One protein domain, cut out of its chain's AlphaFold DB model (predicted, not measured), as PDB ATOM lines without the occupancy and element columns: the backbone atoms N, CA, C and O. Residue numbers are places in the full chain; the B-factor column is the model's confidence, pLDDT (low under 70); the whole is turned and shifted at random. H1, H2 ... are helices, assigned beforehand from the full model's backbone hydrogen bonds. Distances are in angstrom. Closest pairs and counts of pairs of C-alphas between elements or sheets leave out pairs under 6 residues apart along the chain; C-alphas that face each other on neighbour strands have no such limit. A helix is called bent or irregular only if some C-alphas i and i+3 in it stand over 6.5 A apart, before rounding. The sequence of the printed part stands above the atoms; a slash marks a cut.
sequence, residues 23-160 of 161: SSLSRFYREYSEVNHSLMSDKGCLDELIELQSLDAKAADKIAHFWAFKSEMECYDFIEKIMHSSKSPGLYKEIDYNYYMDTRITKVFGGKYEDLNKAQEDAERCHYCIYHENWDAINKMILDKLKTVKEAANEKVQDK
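This is residues 23 to 160 of the 161 residues of an uncharacterized protein of Candidatus Scalindua japonica (UniProt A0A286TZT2). A long, loose array of helices is built along the long helix H3, with H1 crossing both H3 and H5 and the short H2 packed on the first part of H3 and on H6. H5 and H6 follow each other with a corner at Asn 134; the far part of H6 sticks out at one end with residues 154 to 158, while at the other end a long looping stretch holds the tiny H4. The printed part has 138 residues with six named helices, H1 to H6 in order, and no named strand, and its class is all helix. It is loose, with a radius of gyration of the C-alphas of 19.0 A, and spans 67 by 30 by 21 A.

H1, residues 23 to 38, begins at C-alpha 23 at (40.217, 1.048, -36.001) and is 21.9 A long. H2 is residues 46 to 55. H3, residues 57 to 85, is the longest helix at 41.9 A and ends at C-alpha 85 at (10.314, -1.354, -43.083). H4, residues 97 to 101, is neither bent nor irregular, but only just: C-alphas 98 and 101 are 6.1 A apart. H5, residues 113 to 133, is 30.5 A long, and H6, residues 135 to 158, is 35.3 A long and ends at C-alpha 158 at (60.119, 33.589, -42.688).

H3 is the hub, touching H1, H2, H5 and H6. H1 touches H3 with residues 24 to 29 alone, about perpendicular at 80 degrees; the closest C-alphas, of Phe 28 and Ala 68, are 5.5 A apart. H1 touches H5 with residues 31 to 35 alone, about perpendicular at 74 degrees, closest at Val 35 and Tyr 128, with C-alphas 6.3 A apart. H2 touches H6 the same way at a shallow tilt of 33 degrees, only just short of steep; the closest C-alphas, of Leu 52 and Leu 146, are 5.5 A apart. H3 touches H5 at a steep tilt of 52 degrees, opposite ways, closest at the C-alphas of Ser 71 and His 127, 5.4 A apart. H4 touches no helix. In H1, H2, H3, H5 and H6 every O i to N i+4 pair is within hydrogen-bond range; in H4 it is 0 of 1, beside 1 of 2 O i to N i+3 pairs.

The C-alphas farthest apart, of Lys 87 and Lys 160, are 68.5 A apart. The printed part has no cut. The links H3 to H4 and H4 to H5 are long, with 11 residues each. Residues 102 to 107 and 154 to 160 stand free. Mean pLDDT of the printed part is 74.2, and residues 23 to 24, 77 to 124 and 157 to 160 are under 70.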
ATOM      1  N   SER A  23      41.160   1.729 -35.117       61.66
ATOM      2  CA  SER A  23      40.217   1.048 -36.001       61.66
ATOM      3  C   SER A  23      39.522   2.017 -36.972       61.66
ATOM      4  O   SER A  23      39.513   1.777 -38.176       61.66
ATOM      5  N   SER A  24      39.025   3.159 -36.490       62.81
ATOM      6  CA  SER A  24      38.293   4.152 -37.286       62.81
ATOM      7  C   SER A  24      39.201   4.902 -38.263       62.81
ATOM      8  O   SER A  24      38.808   5.183 -39.398       62.81
ATOM      9  N   LEU A  25      40.451   5.150 -37.861       71.19
ATOM     10  CA  LEU A  25      41.458   5.753 -38.723       71.19
ATOM     11  C   LEU A  25      41.825   4.805 -39.873       71.19
ATOM     12  O   LEU A  25      41.695   5.160 -41.044       71.19
ATOM     13  N   SER A  26      42.239   3.577 -39.543       75.56
ATOM     14  CA  SER A  26      42.618   2.565 -40.538       75.56
ATOM     15  C   SER A  26      41.466   2.220 -41.486       75.56
ATOM     16  O   SER A  26      41.687   2.023 -42.684       75.56
ATOM     17  N   ARG A  27      40.232   2.228 -40.973       80.44
ATOM     18  CA  ARG A  27      39.009   2.064 -41.752       80.44
ATOM     19  C   ARG A  27      38.831   3.171 -42.787       80.44
ATOM     20  O   ARG A  27      38.747   2.844 -43.966       80.44
ATOM     21  N   PHE A  28      38.855   4.447 -42.393       89.88
ATOM     22  CA  PHE A  28      38.692   5.555 -43.342       89.88
ATOM     23  C   PHE A  28      39.693   5.476 -44.499       89.88
ATOM     24  O   PHE A  28      39.294   5.545 -45.656       89.88
ATOM     25  N   TYR A  29      40.983   5.282 -44.207       89.12
ATOM     26  CA  TYR A  29      42.014   5.208 -45.248       89.12
ATOM     27  C   TYR A  29      41.774   4.060 -46.234       89.12
ATOM     28  O   TYR A  29      41.932   4.242 -47.444       89.12
ATOM     29  N   ARG A  30      41.381   2.885 -45.729       89.75
ATOM     30  CA  ARG A  30      41.056   1.725 -46.565       89.75
ATOM     31  C   ARG A  30      39.855   2.014 -47.457       89.75
ATOM     32  O   ARG A  30      39.949   1.871 -48.670       89.75
ATOM     33  N   GLU A  31      38.750   2.435 -46.858       90.50
ATOM     34  CA  GLU A  31      37.477   2.606 -47.554       90.50
ATOM     35  C   GLU A  31      37.524   3.794 -48.533       90.50
ATOM     36  O   GLU A  31      37.043   3.687 -49.658       90.50
ATOM     37  N   TYR A  32      38.189   4.895 -48.170       92.94
ATOM     38  CA  TYR A  32      38.431   6.022 -49.073       92.94
ATOM     39  C   TYR A  32      39.294   5.620 -50.278       92.94
ATOM     40  O   TYR A  32      38.972   5.986 -51.406       92.94
ATOM     41  N   SER A  33      40.361   4.838 -50.064       92.12
ATOM     42  CA  SER A  33      41.205   4.314 -51.150       92.12
ATOM     43  C   SER A  33      40.428   3.367 -52.071       92.12
ATOM     44  O   SER A  33      40.534   3.447 -53.296       92.12
ATOM     45  N   GLU A  34      39.582   2.511 -51.500       89.50
ATOM     46  CA  GLU A  34      38.753   1.583 -52.267       89.50
ATOM     47  C   GLU A  34      37.719   2.314 -53.129       89.50
ATOM     48  O   GLU A  34      37.568   1.986 -54.306       89.50
ATOM     49  N   VAL A  35      37.069   3.350 -52.590       88.81
ATOM     50  CA  VAL A  35      36.147   4.214 -53.343       88.81
ATOM     51  C   VAL A  35      36.893   5.018 -54.407       88.81
ATOM     52  O   VAL A  35      36.416   5.106 -55.541       88.81
ATOM     53  N   ASN A  36      38.080   5.543 -54.083       92.94
ATOM     54  CA  ASN A  36      38.937   6.244 -55.039       92.94
ATOM     55  C   ASN A  36      39.175   5.394 -56.286       92.94
ATOM     56  O   ASN A  36      38.902   5.820 -57.410       92.94
ATOM     57  N   HIS A  37      39.641   4.168 -56.060       90.19
ATOM     58  CA  HIS A  37      40.044   3.266 -57.120       90.19
ATOM     59  C   HIS A  37      38.845   2.677 -57.862       90.19
ATOM     60  O   HIS A  37      38.765   2.721 -59.090       90.19
ATOM     61  N   SER A  38      37.876   2.157 -57.112       85.88
ATOM     62  CA  SER A  38      36.808   1.326 -57.667       85.88
ATOM     63  C   SER A  38      35.647   2.139 -58.226       85.88
ATOM     64  O   SER A  38      34.978   1.682 -59.150       85.88
ATOM     65  N   LEU A  39      35.385   3.331 -57.675       85.38
ATOM     66  CA  LEU A  39      34.192   4.118 -58.004       85.38
ATOM     67  C   LEU A  39      34.526   5.482 -58.616       85.38
ATOM     68  O   LEU A  39      33.767   5.969 -59.451       85.38
ATOM     69  N   MET A  40      35.673   6.074 -58.269       89.25
ATOM     70  CA  MET A  40      36.025   7.441 -58.680       89.25
ATOM     71  C   MET A  40      37.157   7.522 -59.711       89.25
ATOM     72  O   MET A  40      37.543   8.623 -60.112       89.25
ATOM     73  N   SER A  41      37.635   6.378 -60.217       89.88
ATOM     74  CA  SER A  41      38.683   6.297 -61.251       89.88
ATOM     75  C   SER A  41      39.976   7.028 -60.865       89.88
ATOM     76  O   SER A  41      40.528   7.776 -61.673       89.88
ATOM     77  N   ASP A  42      40.410   6.861 -59.617       90.81
ATOM     78  CA  ASP A  42      41.635   7.440 -59.055       90.81
ATOM     79  C   ASP A  42      41.678   8.985 -59.077       90.81
ATOM     80  O   ASP A  42      42.746   9.592 -59.072       90.81
ATOM     81  N   LYS A  43      40.513   9.655 -59.091       91.31
ATOM     82  CA  LYS A  43      40.393  11.131 -59.084       91.31
ATOM     83  C   LYS A  43      40.297  11.749 -57.684       91.31
ATOM     84  O   LYS A  43      39.761  12.846 -57.524       91.31
ATOM     85  N   GLY A  44      40.718  11.017 -56.664       92.50
ATOM     86  CA  GLY A  44      40.738  11.451 -55.272       92.50
ATOM     87  C   GLY A  44      42.017  12.167 -54.893       92.50
ATOM     88  O   GLY A  44      42.944  12.291 -55.685       92.50
ATOM     89  N   CYS A  45      42.062  12.597 -53.641       95.44
ATOM     90  CA  CYS A  45      43.172  13.329 -53.048       95.44
ATOM     91  C   CYS A  45      43.984  12.439 -52.092       95.44
ATOM     92  O   CYS A  45      44.302  12.847 -50.973       95.44
ATOM     93  N   LEU A  46      44.242  11.184 -52.481       92.94
ATOM     94  CA  LEU A  46      44.937  10.216 -51.626       92.94
ATOM     95  C   LEU A  46      46.386  10.645 -51.358       92.94
ATOM     96  O   LEU A  46      46.839  10.579 -50.216       92.94
ATOM     97  N   ASP A  47      47.084  11.137 -52.381       94.62
ATOM     98  CA  ASP A  47      48.459  11.623 -52.250       94.62
ATOM     99  C   ASP A  47      48.522  12.857 -51.341       94.62
ATOM    100  O   ASP A  47      49.377  12.945 -50.460       94.62
ATOM    101  N   GLU A  48      47.571  13.782 -51.478       97.25
ATOM    102  CA  GLU A  48      47.453  14.962 -50.622       97.25
ATOM    103  C   GLU A  48      47.075  14.606 -49.185       97.25
ATOM    104  O   GLU A  48      47.522  15.268 -48.249       97.25
ATOM    105  N   LEU A  49      46.275  13.559 -48.985       94.81
ATOM    106  CA  LEU A  49      45.955  13.049 -47.657       94.81
ATOM    107  C   LEU A  49      47.191  12.438 -46.982       94.81
ATOM    108  O   LEU A  49      47.444  12.716 -45.809       94.81
ATOM    109  N   ILE A  50      47.988  11.659 -47.718       93.06
ATOM    110  CA  ILE A  50      49.261  11.106 -47.231       93.06
ATOM    111  C   ILE A  50      50.244  12.240 -46.920       93.06
ATOM    112  O   ILE A  50      50.899  12.235 -45.873       93.06
ATOM    113  N   GLU A  51      50.323  13.248 -47.789       95.56
ATOM    114  CA  GLU A  51      51.151  14.428 -47.551       95.56
ATOM    115  C   GLU A  51      50.686  15.177 -46.294       95.56
ATOM    116  O   GLU A  51      51.505  15.501 -45.430       95.56
ATOM    117  N   LEU A  52      49.377  15.395 -46.132       94.94
ATOM    118  CA  LEU A  52      48.808  16.015 -44.937       94.94
ATOM    119  C   LEU A  52      49.152  15.220 -43.676       94.94
ATOM    120  O   LEU A  52      49.572  15.833 -42.699       94.94
ATOM    121  N   GLN A  53      49.048  13.887 -43.696       93.19
ATOM    122  CA  GLN A  53      49.438  13.043 -42.561       93.19
ATOM    123  C   GLN A  53      50.914  13.251 -42.192       93.19
ATOM    124  O   GLN A  53      51.257  13.300 -41.011       93.19
ATOM    125  N   SER A  54      51.788  13.406 -43.192       92.75
ATOM    126  CA  SER A  54      53.221  13.626 -42.971       92.75
ATOM    127  C   SER A  54      53.546  15.004 -42.370       92.75
ATOM    128  O   SER A  54      54.483  15.123 -41.579       92.75
ATOM    129  N   LEU A  55      52.766  16.035 -42.717       93.00
ATOM    130  CA  LEU A  55      52.979  17.419 -42.280       93.00
ATOM    131  C   LEU A  55      52.251  17.749 -40.966       93.00
ATOM    132  O   LEU A  55      52.779  18.482 -40.129       93.00
ATOM    133  N   ASP A  56      51.039  17.227 -40.788       92.25
ATOM    134  CA  ASP A  56      50.184  17.406 -39.615       92.25
ATOM    135  C   ASP A  56      49.257  16.188 -39.446       92.25
ATOM    136  O   ASP A  56      48.074  16.217 -39.793       92.25
ATOM    137  N   ALA A  57      49.800  15.118 -38.856       90.19
ATOM    138  CA  ALA A  57      49.062  13.889 -38.549       90.19
ATOM    139  C   ALA A  57      47.736  14.161 -37.818       90.19
ATOM    140  O   ALA A  57      46.704  13.605 -38.168       90.19
ATOM    141  N   LYS A  58      47.714  15.108 -36.868       90.06
ATOM    142  CA  LYS A  58      46.488  15.431 -36.117       90.06
ATOM    143  C   LYS A  58      45.402  16.041 -36.998       90.06
ATOM    144  O   LYS A  58      44.221  15.911 -36.681       90.06
ATOM    145  N   ALA A  59      45.776  16.779 -38.040       91.94
ATOM    146  CA  ALA A  59      44.816  17.337 -38.981       91.94
ATOM    147  C   ALA A  59      44.204  16.251 -39.866       91.94
ATOM    148  O   ALA A  59      42.982  16.217 -40.001       91.94
ATOM    149  N   ALA A  60      45.030  15.365 -40.419       91.75
ATOM    150  CA  ALA A  60      44.559  14.237 -41.214       91.75
ATOM    151  C   ALA A  60      43.700  13.270 -40.379       91.75
ATOM    152  O   ALA A  60      42.596  12.928 -40.803       91.75
ATOM    153  N   ASP A  61      44.105  12.956 -39.144       89.88
ATOM    154  CA  ASP A  61      43.326  12.109 -38.234       89.88
ATOM    155  C   ASP A  61      41.929  12.687 -37.958       89.88
ATOM    156  O   ASP A  61      40.943  11.959 -37.892       89.88
ATOM    157  N   LYS A  62      41.798  14.011 -37.821       90.06
ATOM    158  CA  LYS A  62      40.485  14.651 -37.623       90.06
ATOM    159  C   LYS A  62      39.568  14.505 -38.833       90.06
ATOM    160  O   LYS A  62      38.368  14.328 -38.643       90.06
ATOM    161  N   ILE A  63      40.116  14.595 -40.045       92.44
ATOM    162  CA  ILE A  63      39.353  14.372 -41.280       92.44
ATOM    163  C   ILE A  63      38.891  12.913 -41.325       92.44
ATOM    164  O   ILE A  63      37.702  12.665 -41.523       92.44
ATOM    165  N   ALA A  64      39.804  11.974 -41.064       91.44
ATOM    166  CA  ALA A  64      39.507  10.548 -41.047       91.44
ATOM    167  C   ALA A  64      38.402  10.203 -40.038       91.44
ATOM    168  O   ALA A  64      37.396   9.605 -40.411       91.44
ATOM    169  N   HIS A  65      38.524  10.661 -38.788       87.12
ATOM    170  CA  HIS A  65      37.507  10.424 -37.762       87.12
ATOM    171  C   HIS A  65      36.156  11.034 -38.111       87.12
ATOM    172  O   HIS A  65      35.131  10.392 -37.908       87.12
ATOM    173  N   PHE A  66      36.136  12.264 -38.631       90.12
ATOM    174  CA  PHE A  66      34.885  12.916 -39.004       90.12
ATOM    175  C   PHE A  66      34.123  12.095 -40.050       90.12
ATOM    176  O   PHE A  66      32.928  11.854 -39.892       90.12
ATOM    177  N   TRP A  67      34.813  11.643 -41.096       92.94
ATOM    178  CA  TRP A  67      34.192  10.906 -42.191       92.94
ATOM    179  C   TRP A  67      33.884   9.451 -41.837       92.94
ATOM    180  O   TRP A  67      32.834   8.953 -42.242       92.94
ATOM    181  N   ALA A  68      34.723   8.786 -41.039       87.31
ATOM    182  CA  ALA A  68      34.407   7.482 -40.456       87.31
ATOM    183  C   ALA A  68      33.125   7.562 -39.615       87.31
ATOM    184  O   ALA A  68      32.145   6.891 -39.930       87.31
ATOM    185  N   PHE A  69      33.081   8.478 -38.645       83.31
ATOM    186  CA  PHE A  69      31.923   8.664 -37.774       83.31
ATOM    187  C   PHE A  69      30.656   9.042 -38.551       83.31
ATOM    188  O   PHE A  69      29.581   8.500 -38.300       83.31
ATOM    189  N   LYS A  70      30.764   9.951 -39.529       85.38
ATOM    190  CA  LYS A  70      29.627  10.326 -40.375       85.38
ATOM    191  C   LYS A  70      29.081   9.121 -41.142       85.38
ATOM    192  O   LYS A  70      27.868   8.932 -41.173       85.38
ATOM    193  N   SER A  71      29.962   8.301 -41.717       85.69
ATOM    194  CA  SER A  71      29.549   7.088 -42.426       85.69
ATOM    195  C   SER A  71      28.864   6.081 -41.501       85.69
ATOM    196  O   SER A  71      27.850   5.511 -41.877       85.69
ATOM    197  N   GLU A  72      29.351   5.920 -40.269       81.50
ATOM    198  CA  GLU A  72      28.736   5.048 -39.264       81.50
ATOM    199  C   GLU A  72      27.335   5.514 -38.882       81.50
ATOM    200  O   GLU A  72      26.402   4.714 -38.894       81.50
ATOM    201  N   MET A  73      27.165   6.808 -38.615       78.19
ATOM    202  CA  MET A  73      25.865   7.375 -38.255       78.19
ATOM    203  C   MET A  73      24.850   7.277 -39.399       78.19
ATOM    204  O   MET A  73      23.721   6.837 -39.190       78.19
ATOM    205  N   GLU A  74      25.235   7.661 -40.618       81.31
ATOM    206  CA  GLU A  74      24.312   7.650 -41.759       81.31
ATOM    207  C   GLU A  74      23.972   6.223 -42.210       81.31
ATOM    208  O   GLU A  74      22.833   5.955 -42.609       81.31
ATOM    209  N   CYS A  75      24.908   5.278 -42.069       77.94
ATOM    210  CA  CYS A  75      24.629   3.872 -42.330       77.94
ATOM    211  C   CYS A  75      23.785   3.207 -41.257       77.94
ATOM    212  O   CYS A  75      22.903   2.418 -41.603       77.94
ATOM    213  N   TYR A  76      23.976   3.559 -39.985       70.12
ATOM    214  CA  TYR A  76      23.085   3.117 -38.918       70.12
ATOM    215  C   TYR A  76      21.635   3.524 -39.219       70.12
ATOM    216  O   TYR A  76      20.757   2.662 -39.264       70.12
ATOM    217  N   ASP A  77      21.394   4.798 -39.543       66.25
ATOM    218  CA  ASP A  77      20.060   5.308 -39.882       66.25
ATOM    219  C   ASP A  77      19.452   4.605 -41.107       66.25
ATOM    220  O   ASP A  77      18.240   4.370 -41.177       66.25
ATOM    221  N   PHE A  78      20.276   4.293 -42.111       64.75
ATOM    222  CA  PHE A  78      19.840   3.594 -43.318       64.75
ATOM    223  C   PHE A  78      19.420   2.151 -43.015       64.75
ATOM    224  O   PHE A  78      18.331   1.720 -43.411       64.75
ATOM    225  N   ILE A  79      20.245   1.418 -42.268       63.28
ATOM    226  CA  ILE A  79      19.981   0.026 -41.900       63.28
ATOM    227  C   ILE A  79      18.788  -0.048 -40.944       63.28
ATOM    228  O   ILE A  79      17.906  -0.880 -41.142       63.28
ATOM    229  N   GLU A  80      18.681   0.862 -39.975       62.56
ATOM    230  CA  GLU A  80      17.541   0.956 -39.058       62.56
ATOM    231  C   GLU A  80      16.214   1.158 -39.813       62.56
ATOM    232  O   GLU A  80      15.229   0.458 -39.554       62.56
ATOM    233  N   LYS A  81      16.191   2.023 -40.837       62.12
ATOM    234  CA  LYS A  81      15.018   2.203 -41.714       62.12
ATOM    235  C   LYS A  81      14.666   0.936 -42.493       62.12
ATOM    236  O   LYS A  81      13.484   0.588 -42.574       62.12
ATOM    237  N   ILE A  82      15.657   0.226 -43.042       56.31
ATOM    238  CA  ILE A  82      15.430  -1.057 -43.723       56.31
ATOM    239  C   ILE A  82      14.841  -2.074 -42.740       56.31
ATOM    240  O   ILE A  82      13.799  -2.670 -43.034       56.31
ATOM    241  N   MET A  83      15.434  -2.206 -41.550       54.44
ATOM    242  CA  MET A  83      14.981  -3.118 -40.498       54.44
ATOM    243  C   MET A  83      13.525  -2.849 -40.099       54.44
ATOM    244  O   MET A  83      12.721  -3.782 -40.085       54.44
ATOM    245  N   HIS A  84      13.149  -1.588 -39.869       54.19
ATOM    246  CA  HIS A  84      11.776  -1.212 -39.511       54.19
ATOM    247  C   HIS A  84      10.761  -1.350 -40.654       54.19
ATOM    248  O   HIS A  84       9.583  -1.604 -40.396       54.19
ATOM    249  N   SER A  85      11.186  -1.186 -41.911       48.59
ATOM    250  CA  SER A  85      10.314  -1.354 -43.083       48.59
ATOM    251  C   SER A  85      10.034  -2.826 -43.418       48.59
ATOM    252  O   SER A  85       9.000  -3.153 -44.010       48.59
ATOM    253  N   SER A  86      10.926  -3.731 -43.006       50.12
ATOM    254  CA  SER A  86      10.749  -5.169 -43.168       50.12
ATOM    255  C   SER A  86       9.745  -5.707 -42.133       50.12
ATOM    256  O   SER A  86       9.880  -5.509 -40.929       50.12
ATOM    257  N   LYS A  87       8.692  -6.406 -42.581       46.84
ATOM    258  CA  LYS A  87       7.648  -7.004 -41.718       46.84
ATOM    259  C   LYS A  87       8.140  -8.226 -40.912       46.84
ATOM    260  O   LYS A  87       7.413  -9.210 -40.802       46.84
ATOM    261  N   SER A  88       9.349  -8.200 -40.354       45.97
ATOM    262  CA  SER A  88       9.870  -9.272 -39.495       45.97
ATOM    263  C   SER A  88      10.371  -8.701 -38.162       45.97
ATOM    264  O   SER A  88      11.573  -8.547 -37.958       45.97
ATOM    265  N   PRO A  89       9.465  -8.388 -37.212       43.38
ATOM    266  CA  PRO A  89       9.803  -7.688 -35.967       43.38
ATOM    267  C   PRO A  89      10.635  -8.515 -34.967       43.38
ATOM    268  O   PRO A  89      10.877  -8.056 -33.852       43.38
ATOM    269  N   GLY A  90      10.999  -9.755 -35.315       42.84
ATOM    270  CA  GLY A  90      11.514 -10.752 -34.374       42.84
ATOM    271  C   GLY A  90      12.903 -11.314 -34.667       42.84
ATOM    272  O   GLY A  90      13.433 -11.987 -33.794       42.84
ATOM    273  N   LEU A  91      13.504 -11.067 -35.838       42.22
ATOM    274  CA  LEU A  91      14.785 -11.707 -36.194       42.22
ATOM    275  C   LEU A  91      16.026 -10.857 -35.862       42.22
ATOM    276  O   LEU A  91      17.119 -11.395 -35.758       42.22
ATOM    277  N   TYR A  92      15.856  -9.542 -35.698       45.25
ATOM    278  CA  TYR A  92      16.970  -8.580 -35.711       45.25
ATOM    279  C   TYR A  92      17.086  -7.711 -34.459       45.25
ATOM    280  O   TYR A  92      17.989  -6.890 -34.354       45.25
ATOM    281  N   LYS A  93      16.218  -7.929 -33.463       42.44
ATOM    282  CA  LYS A  93      16.267  -7.233 -32.165       42.44
ATOM    283  C   LYS A  93      17.516  -7.570 -31.332       42.44
ATOM    284  O   LYS A  93      17.707  -6.989 -30.272       42.44
ATOM    285  N   GLU A  94      18.316  -8.519 -31.807       41.53
ATOM    286  CA  GLU A  94      19.489  -9.084 -31.141       41.53
ATOM    287  C   GLU A  94      20.802  -8.766 -31.872       41.53
ATOM    288  O   GLU A  94      21.853  -9.280 -31.499       41.53
ATOM    289  N   ILE A  95      20.770  -7.912 -32.902       42.81
ATOM    290  CA  ILE A  95      21.996  -7.307 -33.421       42.81
ATOM    291  C   ILE A  95      22.302  -6.087 -32.553       42.81
ATOM    292  O   ILE A  95      21.957  -4.952 -32.877       42.81
ATOM    293  N   ASP A  96      22.906  -6.347 -31.398       39.75
ATOM    294  CA  ASP A  96      23.578  -5.323 -30.608       39.75
ATOM    295  C   ASP A  96      24.733  -4.789 -31.462       39.75
ATOM    296  O   ASP A  96      25.739  -5.464 -31.638       39.75
ATOM    297  N   TYR A  97      24.582  -3.620 -32.084       41.19
ATOM    298  CA  TYR A  97      25.585  -3.083 -33.014       41.19
ATOM    299  C   TYR A  97      26.937  -2.779 -32.335       41.19
ATOM    300  O   TYR A  97      27.950  -2.677 -33.023       41.19
ATOM    301  N   ASN A  98      26.991  -2.751 -30.992       39.09
ATOM    302  CA  ASN A  98      28.254  -2.745 -30.238       39.09
ATOM    303  C   ASN A  98      29.070  -4.042 -30.424       39.09
ATOM    304  O   ASN A  98      30.257  -4.077 -30.116       39.09
ATOM    305  N   TYR A  99      28.449  -5.107 -30.940       39.38
ATOM    306  CA  TYR A  99      29.060  -6.404 -31.223       39.38
ATOM    307  C   TYR A  99      30.005  -6.385 -32.437       39.38
ATOM    308  O   TYR A  99      30.944  -7.174 -32.489       39.38
ATOM    309  N   TYR A 100      29.812  -5.478 -33.405       41.91
ATOM    310  CA  TYR A 100      30.643  -5.432 -34.621       41.91
ATOM    311  C   TYR A 100      32.042  -4.830 -34.407       41.91
ATOM    312  O   TYR A 100      32.872  -4.907 -35.310       41.91
ATOM    313  N   MET A 101      32.327  -4.289 -33.216       37.88
ATOM    314  CA  MET A 101      33.619  -3.672 -32.885       37.88
ATOM    315  C   MET A 101      34.498  -4.514 -31.939       37.88
ATOM    316  O   MET A 101      35.681  -4.209 -31.800       37.88
ATOM    317  N   ASP A 102      33.988  -5.589 -31.318       31.91
ATOM    318  CA  ASP A 102      34.792  -6.449 -30.432       31.91
ATOM    319  C   ASP A 102      35.073  -7.815 -31.080       31.91
ATOM    320  O   ASP A 102      34.187  -8.622 -31.355       31.91
ATOM    321  N   THR A 103      36.354  -8.095 -31.315       37.31
ATOM    322  CA  THR A 103      36.899  -9.292 -31.985       37.31
ATOM    323  C   THR A 103      36.774 -10.588 -31.163       37.31
ATOM    324  O   THR A 103      37.559 -11.526 -31.325       37.31
ATOM    325  N   ARG A 104      35.763 -10.713 -30.299       32.59
ATOM    326  CA  ARG A 104      35.471 -11.950 -29.565       32.59
ATOM    327  C   ARG A 104      34.099 -12.480 -29.932       32.59
ATOM    328  O   ARG A 104      33.066 -12.012 -29.475       32.59
ATOM    329  N   ILE A 105      34.150 -13.535 -30.736       38.78
ATOM    330  CA  ILE A 105      33.066 -14.450 -31.088       38.78
ATOM    331  C   ILE A 105      32.121 -14.638 -29.890       38.78
ATOM    332  O   ILE A 105      32.407 -15.420 -28.983       38.78
ATOM    333  N   THR A 106      30.971 -13.973 -29.907       32.22
ATOM    334  CA  THR A 106      29.856 -14.279 -29.010       32.22
ATOM    335  C   THR A 106      28.659 -14.618 -29.887       32.22
ATOM    336  O   THR A 106      27.928 -13.759 -30.356       32.22
ATOM    337  N   LYS A 107      28.515 -15.915 -30.180       39.09
ATOM    338  CA  LYS A 107      27.428 -16.494 -30.983       39.09
ATOM    339  C   LYS A 107      26.065 -15.906 -30.587       39.09
ATOM    340  O   LYS A 107      25.520 -16.296 -29.556       39.09
ATOM    341  N   VAL A 108      25.500 -15.048 -31.434       37.94
ATOM    342  CA  VAL A 108      24.089 -14.650 -31.366       37.94
ATOM    343  C   VAL A 108      23.266 -15.758 -32.034       37.94
ATOM    344  O   VAL A 108      23.467 -16.087 -33.204       37.94
ATOM    345  N   PHE A 109      22.399 -16.407 -31.256       43.47
ATOM    346  CA  PHE A 109      21.530 -17.503 -31.689       43.47
ATOM    347  C   PHE A 109      20.171 -16.934 -32.129       43.47
ATOM    348  O   PHE A 109      19.324 -16.689 -31.282       43.47
ATOM    349  N   GLY A 110      19.916 -16.796 -33.439       38.56
ATOM    350  CA  GLY A 110      18.553 -16.468 -33.896       38.56
ATOM    351  C   GLY A 110      18.322 -16.275 -35.399       38.56
ATOM    352  O   GLY A 110      17.255 -16.638 -35.892       38.56
ATOM    353  N   GLY A 111      19.299 -15.755 -36.149       44.12
ATOM    354  CA  GLY A 111      19.191 -15.553 -37.605       44.12
ATOM    355  C   GLY A 111      19.767 -16.714 -38.421       44.12
ATOM    356  O   GLY A 111      20.683 -17.405 -37.966       44.12
ATOM    357  N   LYS A 112      19.272 -16.944 -39.648       48.03
ATOM    358  CA  LYS A 112      19.985 -17.823 -40.591       48.03
ATOM    359  C   LYS A 112      21.303 -17.140 -40.964       48.03
ATOM    360  O   LYS A 112      21.324 -15.950 -41.244       48.03
ATOM    361  N   TYR A 113      22.398 -17.897 -40.983       46.53
ATOM    362  CA  TYR A 113      23.753 -17.396 -41.258       46.53
ATOM    363  C   TYR A 113      23.862 -16.578 -42.563       46.53
ATOM    364  O   TYR A 113      24.587 -15.590 -42.622       46.53
ATOM    365  N   GLU A 114      23.083 -16.939 -43.586       53.59
ATOM    366  CA  GLU A 114      23.002 -16.218 -44.867       53.59
ATOM    367  C   GLU A 114      22.452 -14.790 -44.723       53.59
ATOM    368  O   GLU A 114      22.922 -13.873 -45.395       53.59
ATOM    369  N   ASP A 115      21.504 -14.583 -43.809       54.53
ATOM    370  CA  ASP A 115      20.879 -13.282 -43.582       54.53
ATOM    371  C   ASP A 115      21.819 -12.324 -42.817       54.53
ATOM    372  O   ASP A 115      21.711 -11.105 -42.958       54.53
ATOM    373  N   LEU A 116      22.769 -12.868 -42.039       51.19
ATOM    374  CA  LEU A 116      23.814 -12.100 -41.348       51.19
ATOM    375  C   LEU A 116      24.914 -11.640 -42.311       51.19
ATOM    376  O   LEU A 116      25.296 -10.473 -42.273       51.19
ATOM    377  N   ASN A 117      25.377 -12.521 -43.202       55.72
ATOM    378  CA  ASN A 117      26.375 -12.156 -44.213       55.72
ATOM    379  C   ASN A 117      25.842 -11.074 -45.154       55.72
ATOM    380  O   ASN A 117      26.542 -10.117 -45.461       55.72
ATOM    381  N   LYS A 118      24.575 -11.185 -45.562       61.59
ATOM    382  CA  LYS A 118      23.947 -10.184 -46.423       61.59
ATOM    383  C   LYS A 118      23.789  -8.830 -45.728       61.59
ATOM    384  O   LYS A 118      24.070  -7.806 -46.336       61.59
ATOM    385  N   ALA A 119      23.393  -8.822 -44.454       58.97
ATOM    386  CA  ALA A 119      23.321  -7.590 -43.672       58.97
ATOM    387  C   ALA A 119      24.703  -6.933 -43.503       58.97
ATOM    388  O   ALA A 119      24.800  -5.710 -43.556       58.97
ATOM    389  N   GLN A 120      25.764  -7.732 -43.346       57.00
ATOM    390  CA  GLN A 120      27.137  -7.231 -43.305       57.00
ATOM    391  C   GLN A 120      27.570  -6.640 -44.655       57.00
ATOM    392  O   GLN A 120      28.080  -5.526 -44.685       57.00
ATOM    393  N   GLU A 121      27.316  -7.331 -45.769       66.06
ATOM    394  CA  GLU A 121      27.619  -6.812 -47.111       66.06
ATOM    395  C   GLU A 121      26.849  -5.519 -47.421       66.06
ATOM    396  O   GLU A 121      27.400  -4.590 -48.012       66.06
ATOM    397  N   ASP A 122      25.578  -5.438 -47.021       63.50
ATOM    398  CA  ASP A 122      24.752  -4.241 -47.205       63.50
ATOM    399  C   ASP A 122      25.255  -3.076 -46.331       63.50
ATOM    400  O   ASP A 122      25.261  -1.926 -46.779       63.50
ATOM    401  N   ALA A 123      25.732  -3.365 -45.114       64.00
ATOM    402  CA  ALA A 123      26.358  -2.376 -44.242       64.00
ATOM    403  C   ALA A 123      27.675  -1.855 -44.830       64.00
ATOM    404  O   ALA A 123      27.848  -0.646 -44.955       64.00
ATOM    405  N   GLU A 124      28.572  -2.743 -45.263       66.69
ATOM    406  CA  GLU A 124      29.844  -2.376 -45.900       66.69
ATOM    407  C   GLU A 124      29.615  -1.522 -47.157       66.69
ATOM    408  O   GLU A 124      30.220  -0.458 -47.309       66.69
ATOM    409  N   ARG A 125      28.660  -1.910 -48.014       72.12
ATOM    410  CA  ARG A 125      28.283  -1.106 -49.190       72.12
ATOM    411  C   ARG A 125      27.739   0.262 -48.816       72.12
ATOM    412  O   ARG A 125      27.990   1.219 -49.544       72.12
ATOM    413  N   CYS A 126      27.008   0.372 -47.709       80.25
ATOM    414  CA  CYS A 126      26.503   1.659 -47.266       80.25
ATOM    415  C   CYS A 126      27.646   2.647 -46.988       80.25
ATOM    416  O   CYS A 126      27.583   3.784 -47.456       80.25
ATOM    417  N   HIS A 127      28.718   2.221 -46.312       82.31
ATOM    418  CA  HIS A 127      29.853   3.107 -46.022       82.31
ATOM    419  C   HIS A 127      30.499   3.640 -47.308       82.31
ATOM    420  O   HIS A 127      30.760   4.840 -47.428       82.31
ATOM    421  N   TYR A 128      30.665   2.775 -48.314       85.06
ATOM    422  CA  TYR A 128      31.161   3.179 -49.633       85.06
ATOM    423  C   TYR A 128      30.234   4.170 -50.334       85.06
ATOM    424  O   TYR A 128      30.722   5.126 -50.938       85.06
ATOM    425  N   CYS A 129      28.913   3.995 -50.220       84.94
ATOM    426  CA  CYS A 129      27.944   4.961 -50.734       84.94
ATOM    427  C   CYS A 129      28.117   6.333 -50.076       84.94
ATOM    428  O   CYS A 129      28.157   7.328 -50.794       84.94
ATOM    429  N   ILE A 130      28.307   6.402 -48.751       89.62
ATOM    430  CA  ILE A 130      28.512   7.687 -48.065       89.62
ATOM    431  C   ILE A 130      29.755   8.403 -48.600       89.62
ATOM    432  O   ILE A 130      29.695   9.598 -48.899       89.62
ATOM    433  N   TYR A 131      30.874   7.695 -48.773       91.69
ATOM    434  CA  TYR A 131      32.089   8.305 -49.321       91.69
ATOM    435  C   TYR A 131      31.953   8.704 -50.788       91.69
ATOM    436  O   TYR A 131      32.415   9.779 -51.163       91.69
ATOM    437  N   HIS A 132      31.290   7.886 -51.602       90.44
ATOM    438  CA  HIS A 132      31.014   8.208 -52.997       90.44
ATOM    439  C   HIS A 132      30.111   9.449 -53.126       90.44
ATOM    440  O   HIS A 132      30.416  10.368 -53.881       90.44
ATOM    441  N   GLU A 133      29.025   9.525 -52.353       90.88
ATOM    442  CA  GLU A 133      28.085  10.654 -52.372       90.88
ATOM    443  C   GLU A 133      28.700  11.957 -51.848       90.88
ATOM    444  O   GLU A 133      28.330  13.046 -52.288       90.88
ATOM    445  N   ASN A 134      29.656  11.860 -50.922       94.38
ATOM    446  CA  ASN A 134      30.318  13.013 -50.315       94.38
ATOM    447  C   ASN A 134      31.720  13.284 -50.891       94.38
ATOM    448  O   ASN A 134      32.477  14.065 -50.309       94.38
ATOM    449  N   TRP A 135      32.070  12.675 -52.025       95.12
ATOM    450  CA  TRP A 135      33.429  12.668 -52.566       95.12
ATOM    451  C   TRP A 135      34.077  14.051 -52.669       95.12
ATOM    452  O   TRP A 135      35.154  14.291 -52.122       95.12
ATOM    453  N   ASP A 136      33.382  14.994 -53.306       96.00
ATOM    454  CA  ASP A 136      33.890  16.352 -53.505       96.00
ATOM    455  C   ASP A 136      34.099  17.087 -52.174       96.00
ATOM    456  O   ASP A 136      35.041  17.866 -52.026       96.00
ATOM    457  N   ALA A 137      33.243  16.829 -51.180       97.19
ATOM    458  CA  ALA A 137      33.355  17.433 -49.858       97.19
ATOM    459  C   ALA A 137      34.552  16.871 -49.078       97.19
ATOM    460  O   ALA A 137      35.260  17.639 -48.421       97.19
ATOM    461  N   ILE A 138      34.800  15.561 -49.179       96.31
ATOM    462  CA  ILE A 138      35.974  14.904 -48.588       96.31
ATOM    463  C   ILE A 138      37.246  15.499 -49.197       96.31
ATOM    464  O   ILE A 138      38.089  16.031 -48.473       96.31
ATOM    465  N   ASN A 139      37.344  15.496 -50.529       97.62
ATOM    466  CA  ASN A 139      38.519  15.980 -51.256       97.62
ATOM    467  C   ASN A 139      38.790  17.456 -50.979       97.62
ATOM    468  O   ASN A 139      39.921  17.845 -50.692       97.62
ATOM    469  N   LYS A 140      37.742  18.284 -50.986       97.12
ATOM    470  CA  LYS A 140      37.868  19.701 -50.646       97.12
ATOM    471  C   LYS A 140      38.408  19.901 -49.232       97.12
ATOM    472  O   LYS A 140      39.296  20.724 -49.040       97.12
ATOM    473  N   MET A 141      37.914  19.143 -48.250       97.75
ATOM    474  CA  MET A 141      38.382  19.245 -46.866       97.75
ATOM    475  C   MET A 141      39.870  18.887 -46.735       97.75
ATOM    476  O   MET A 141      40.596  19.572 -46.014       97.75
ATOM    477  N   ILE A 142      40.328  17.858 -47.459       97.38
ATOM    478  CA  ILE A 142      41.741  17.454 -47.516       97.38
ATOM    479  C   ILE A 142      42.591  18.582 -48.113       97.38
ATOM    480  O   ILE A 142      43.545  19.039 -47.480       97.38
ATOM    481  N   LEU A 143      42.210  19.080 -49.293       98.00
ATOM    482  CA  LEU A 143      42.950  20.116 -50.016       98.00
ATOM    483  C   LEU A 143      43.014  21.441 -49.249       98.00
ATOM    484  O   LEU A 143      44.095  22.012 -49.090       98.00
ATOM    485  N   ASP A 144      41.879  21.915 -48.731       97.38
ATOM    486  CA  ASP A 144      41.803  23.160 -47.959       97.38
ATOM    487  C   ASP A 144      42.679  23.065 -46.700       97.38
ATOM    488  O   ASP A 144      43.393  24.013 -46.337       97.38
ATOM    489  N   LYS A 145      42.678  21.897 -46.040       97.00
ATOM    490  CA  LYS A 145      43.479  21.696 -44.835       97.00
ATOM    491  C   LYS A 145      44.970  21.604 -45.141       97.00
ATOM    492  O   LYS A 145      45.753  22.254 -44.446       97.00
ATOM    493  N   LEU A 146      45.358  20.871 -46.183       96.88
ATOM    494  CA  LEU A 146      46.746  20.778 -46.638       96.88
ATOM    495  C   LEU A 146      47.302  22.148 -47.025       96.88
ATOM    496  O   LEU A 146      48.398  22.509 -46.594       96.88
ATOM    497  N   LYS A 147      46.525  22.944 -47.767       96.69
ATOM    498  CA  LYS A 147      46.885  24.321 -48.109       96.69
ATOM    499  C   LYS A 147      47.175  25.151 -46.856       96.69
ATOM    500  O   LYS A 147      48.251  25.733 -46.749       96.69
ATOM    501  N   THR A 148      46.263  25.124 -45.882       96.12
ATOM    502  CA  THR A 148      46.414  25.856 -44.612       96.12
ATOM    503  C   THR A 148      47.676  25.430 -43.850       96.12
ATOM    504  O   THR A 148      48.384  26.265 -43.288       96.12
ATOM    505  N   VAL A 149      47.981  24.127 -43.818       94.38
ATOM    506  CA  VAL A 149      49.174  23.592 -43.137       94.38
ATOM    507  C   VAL A 149      50.460  24.046 -43.834       94.38
ATOM    508  O   VAL A 149      51.403  24.459 -43.158       94.38
ATOM    509  N   LYS A 150      50.491  24.033 -45.172       93.81
ATOM    510  CA  LYS A 150      51.639  24.500 -45.964       93.81
ATOM    511  C   LYS A 150      51.894  25.999 -45.789       93.81
ATOM    512  O   LYS A 150      53.038  26.402 -45.601       93.81
ATOM    513  N   GLU A 151      50.844  26.818 -45.803       94.44
ATOM    514  CA  GLU A 151      50.949  28.268 -45.581       94.44
ATOM    515  C   GLU A 151      51.519  28.575 -44.186       94.44
ATOM    516  O   GLU A 151      52.522  29.281 -44.072       94.44
ATOM    517  N   ALA A 152      50.989  27.936 -43.139       90.25
ATOM    518  CA  ALA A 152      51.485  28.106 -41.771       90.25
ATOM    519  C   ALA A 152      52.934  27.618 -41.573       90.25
ATOM    520  O   ALA A 152      53.657  28.119 -40.707       90.25
ATOM    521  N   ALA A 153      53.376  26.615 -42.337       86.50
ATOM    522  CA  ALA A 153      54.763  26.160 -42.317       86.50
ATOM    523  C   ALA A 153      55.710  27.188 -42.959       86.50
ATOM    524  O   ALA A 153      56.787  27.435 -42.417       86.50
ATOM    525  N   ASN A 154      55.295  27.822 -44.059       83.06
ATOM    526  CA  ASN A 154      56.089  28.833 -44.759       83.06
ATOM    527  C   ASN A 154      56.268  30.118 -43.933       83.06
ATOM    528  O   ASN A 154      57.371  30.661 -43.886       83.06
ATOM    529  N   GLU A 155      55.228  30.569 -43.227       82.12
ATOM    530  CA  GLU A 155      55.302  31.740 -42.336       82.12
ATOM    531  C   GLU A 155      56.313  31.532 -41.195       82.12
ATOM    532  O   GLU A 155      57.163  32.382 -40.935       82.12
ATOM    533  N   LYS A 156      56.327  30.340 -40.581       74.56
ATOM    534  CA  LYS A 156      57.302  29.985 -39.530       74.56
ATOM    535  C   LYS A 156      58.750  29.949 -40.013       74.56
ATOM    536  O   LYS A 156      59.666  30.015 -39.190       74.56
ATOM    537  N   VAL A 157      58.966  29.755 -41.312       69.38
ATOM    538  CA  VAL A 157      60.302  29.817 -41.907       69.38
ATOM    539  C   VAL A 157      60.709  31.272 -42.105       69.38
ATOM    540  O   VAL A 157      61.853  31.583 -41.808       69.38
ATOM    541  N   GLN A 158      59.806  32.164 -42.521       61.09
ATOM    542  CA  GLN A 158      60.119  33.589 -42.688       61.09
ATOM    543  C   GLN A 158      60.417  34.306 -41.363       61.09
ATOM    544  O   GLN A 158      61.356  35.089 -41.324       61.09
ATOM    545  N   ASP A 159      59.727  33.972 -40.269       58.28
ATOM    546  CA  ASP A 159      59.979  34.567 -38.938       58.28
ATOM    547  C   ASP A 159      61.318  34.146 -38.293       58.28
ATOM    548  O   ASP A 159      61.693  34.641 -37.227       58.28
ATOM    549  N   LYS A 160      62.036  33.188 -38.894       55.69
ATOM    550  CA  LYS A 160      63.339  32.701 -38.405       55.69
ATOM    551  C   LYS A 160      64.551  33.367 -39.067       55.69
ATOM    552  O   LYS A 160      65.672  33.025 -38.683       55.69
TER     553      LYS A 160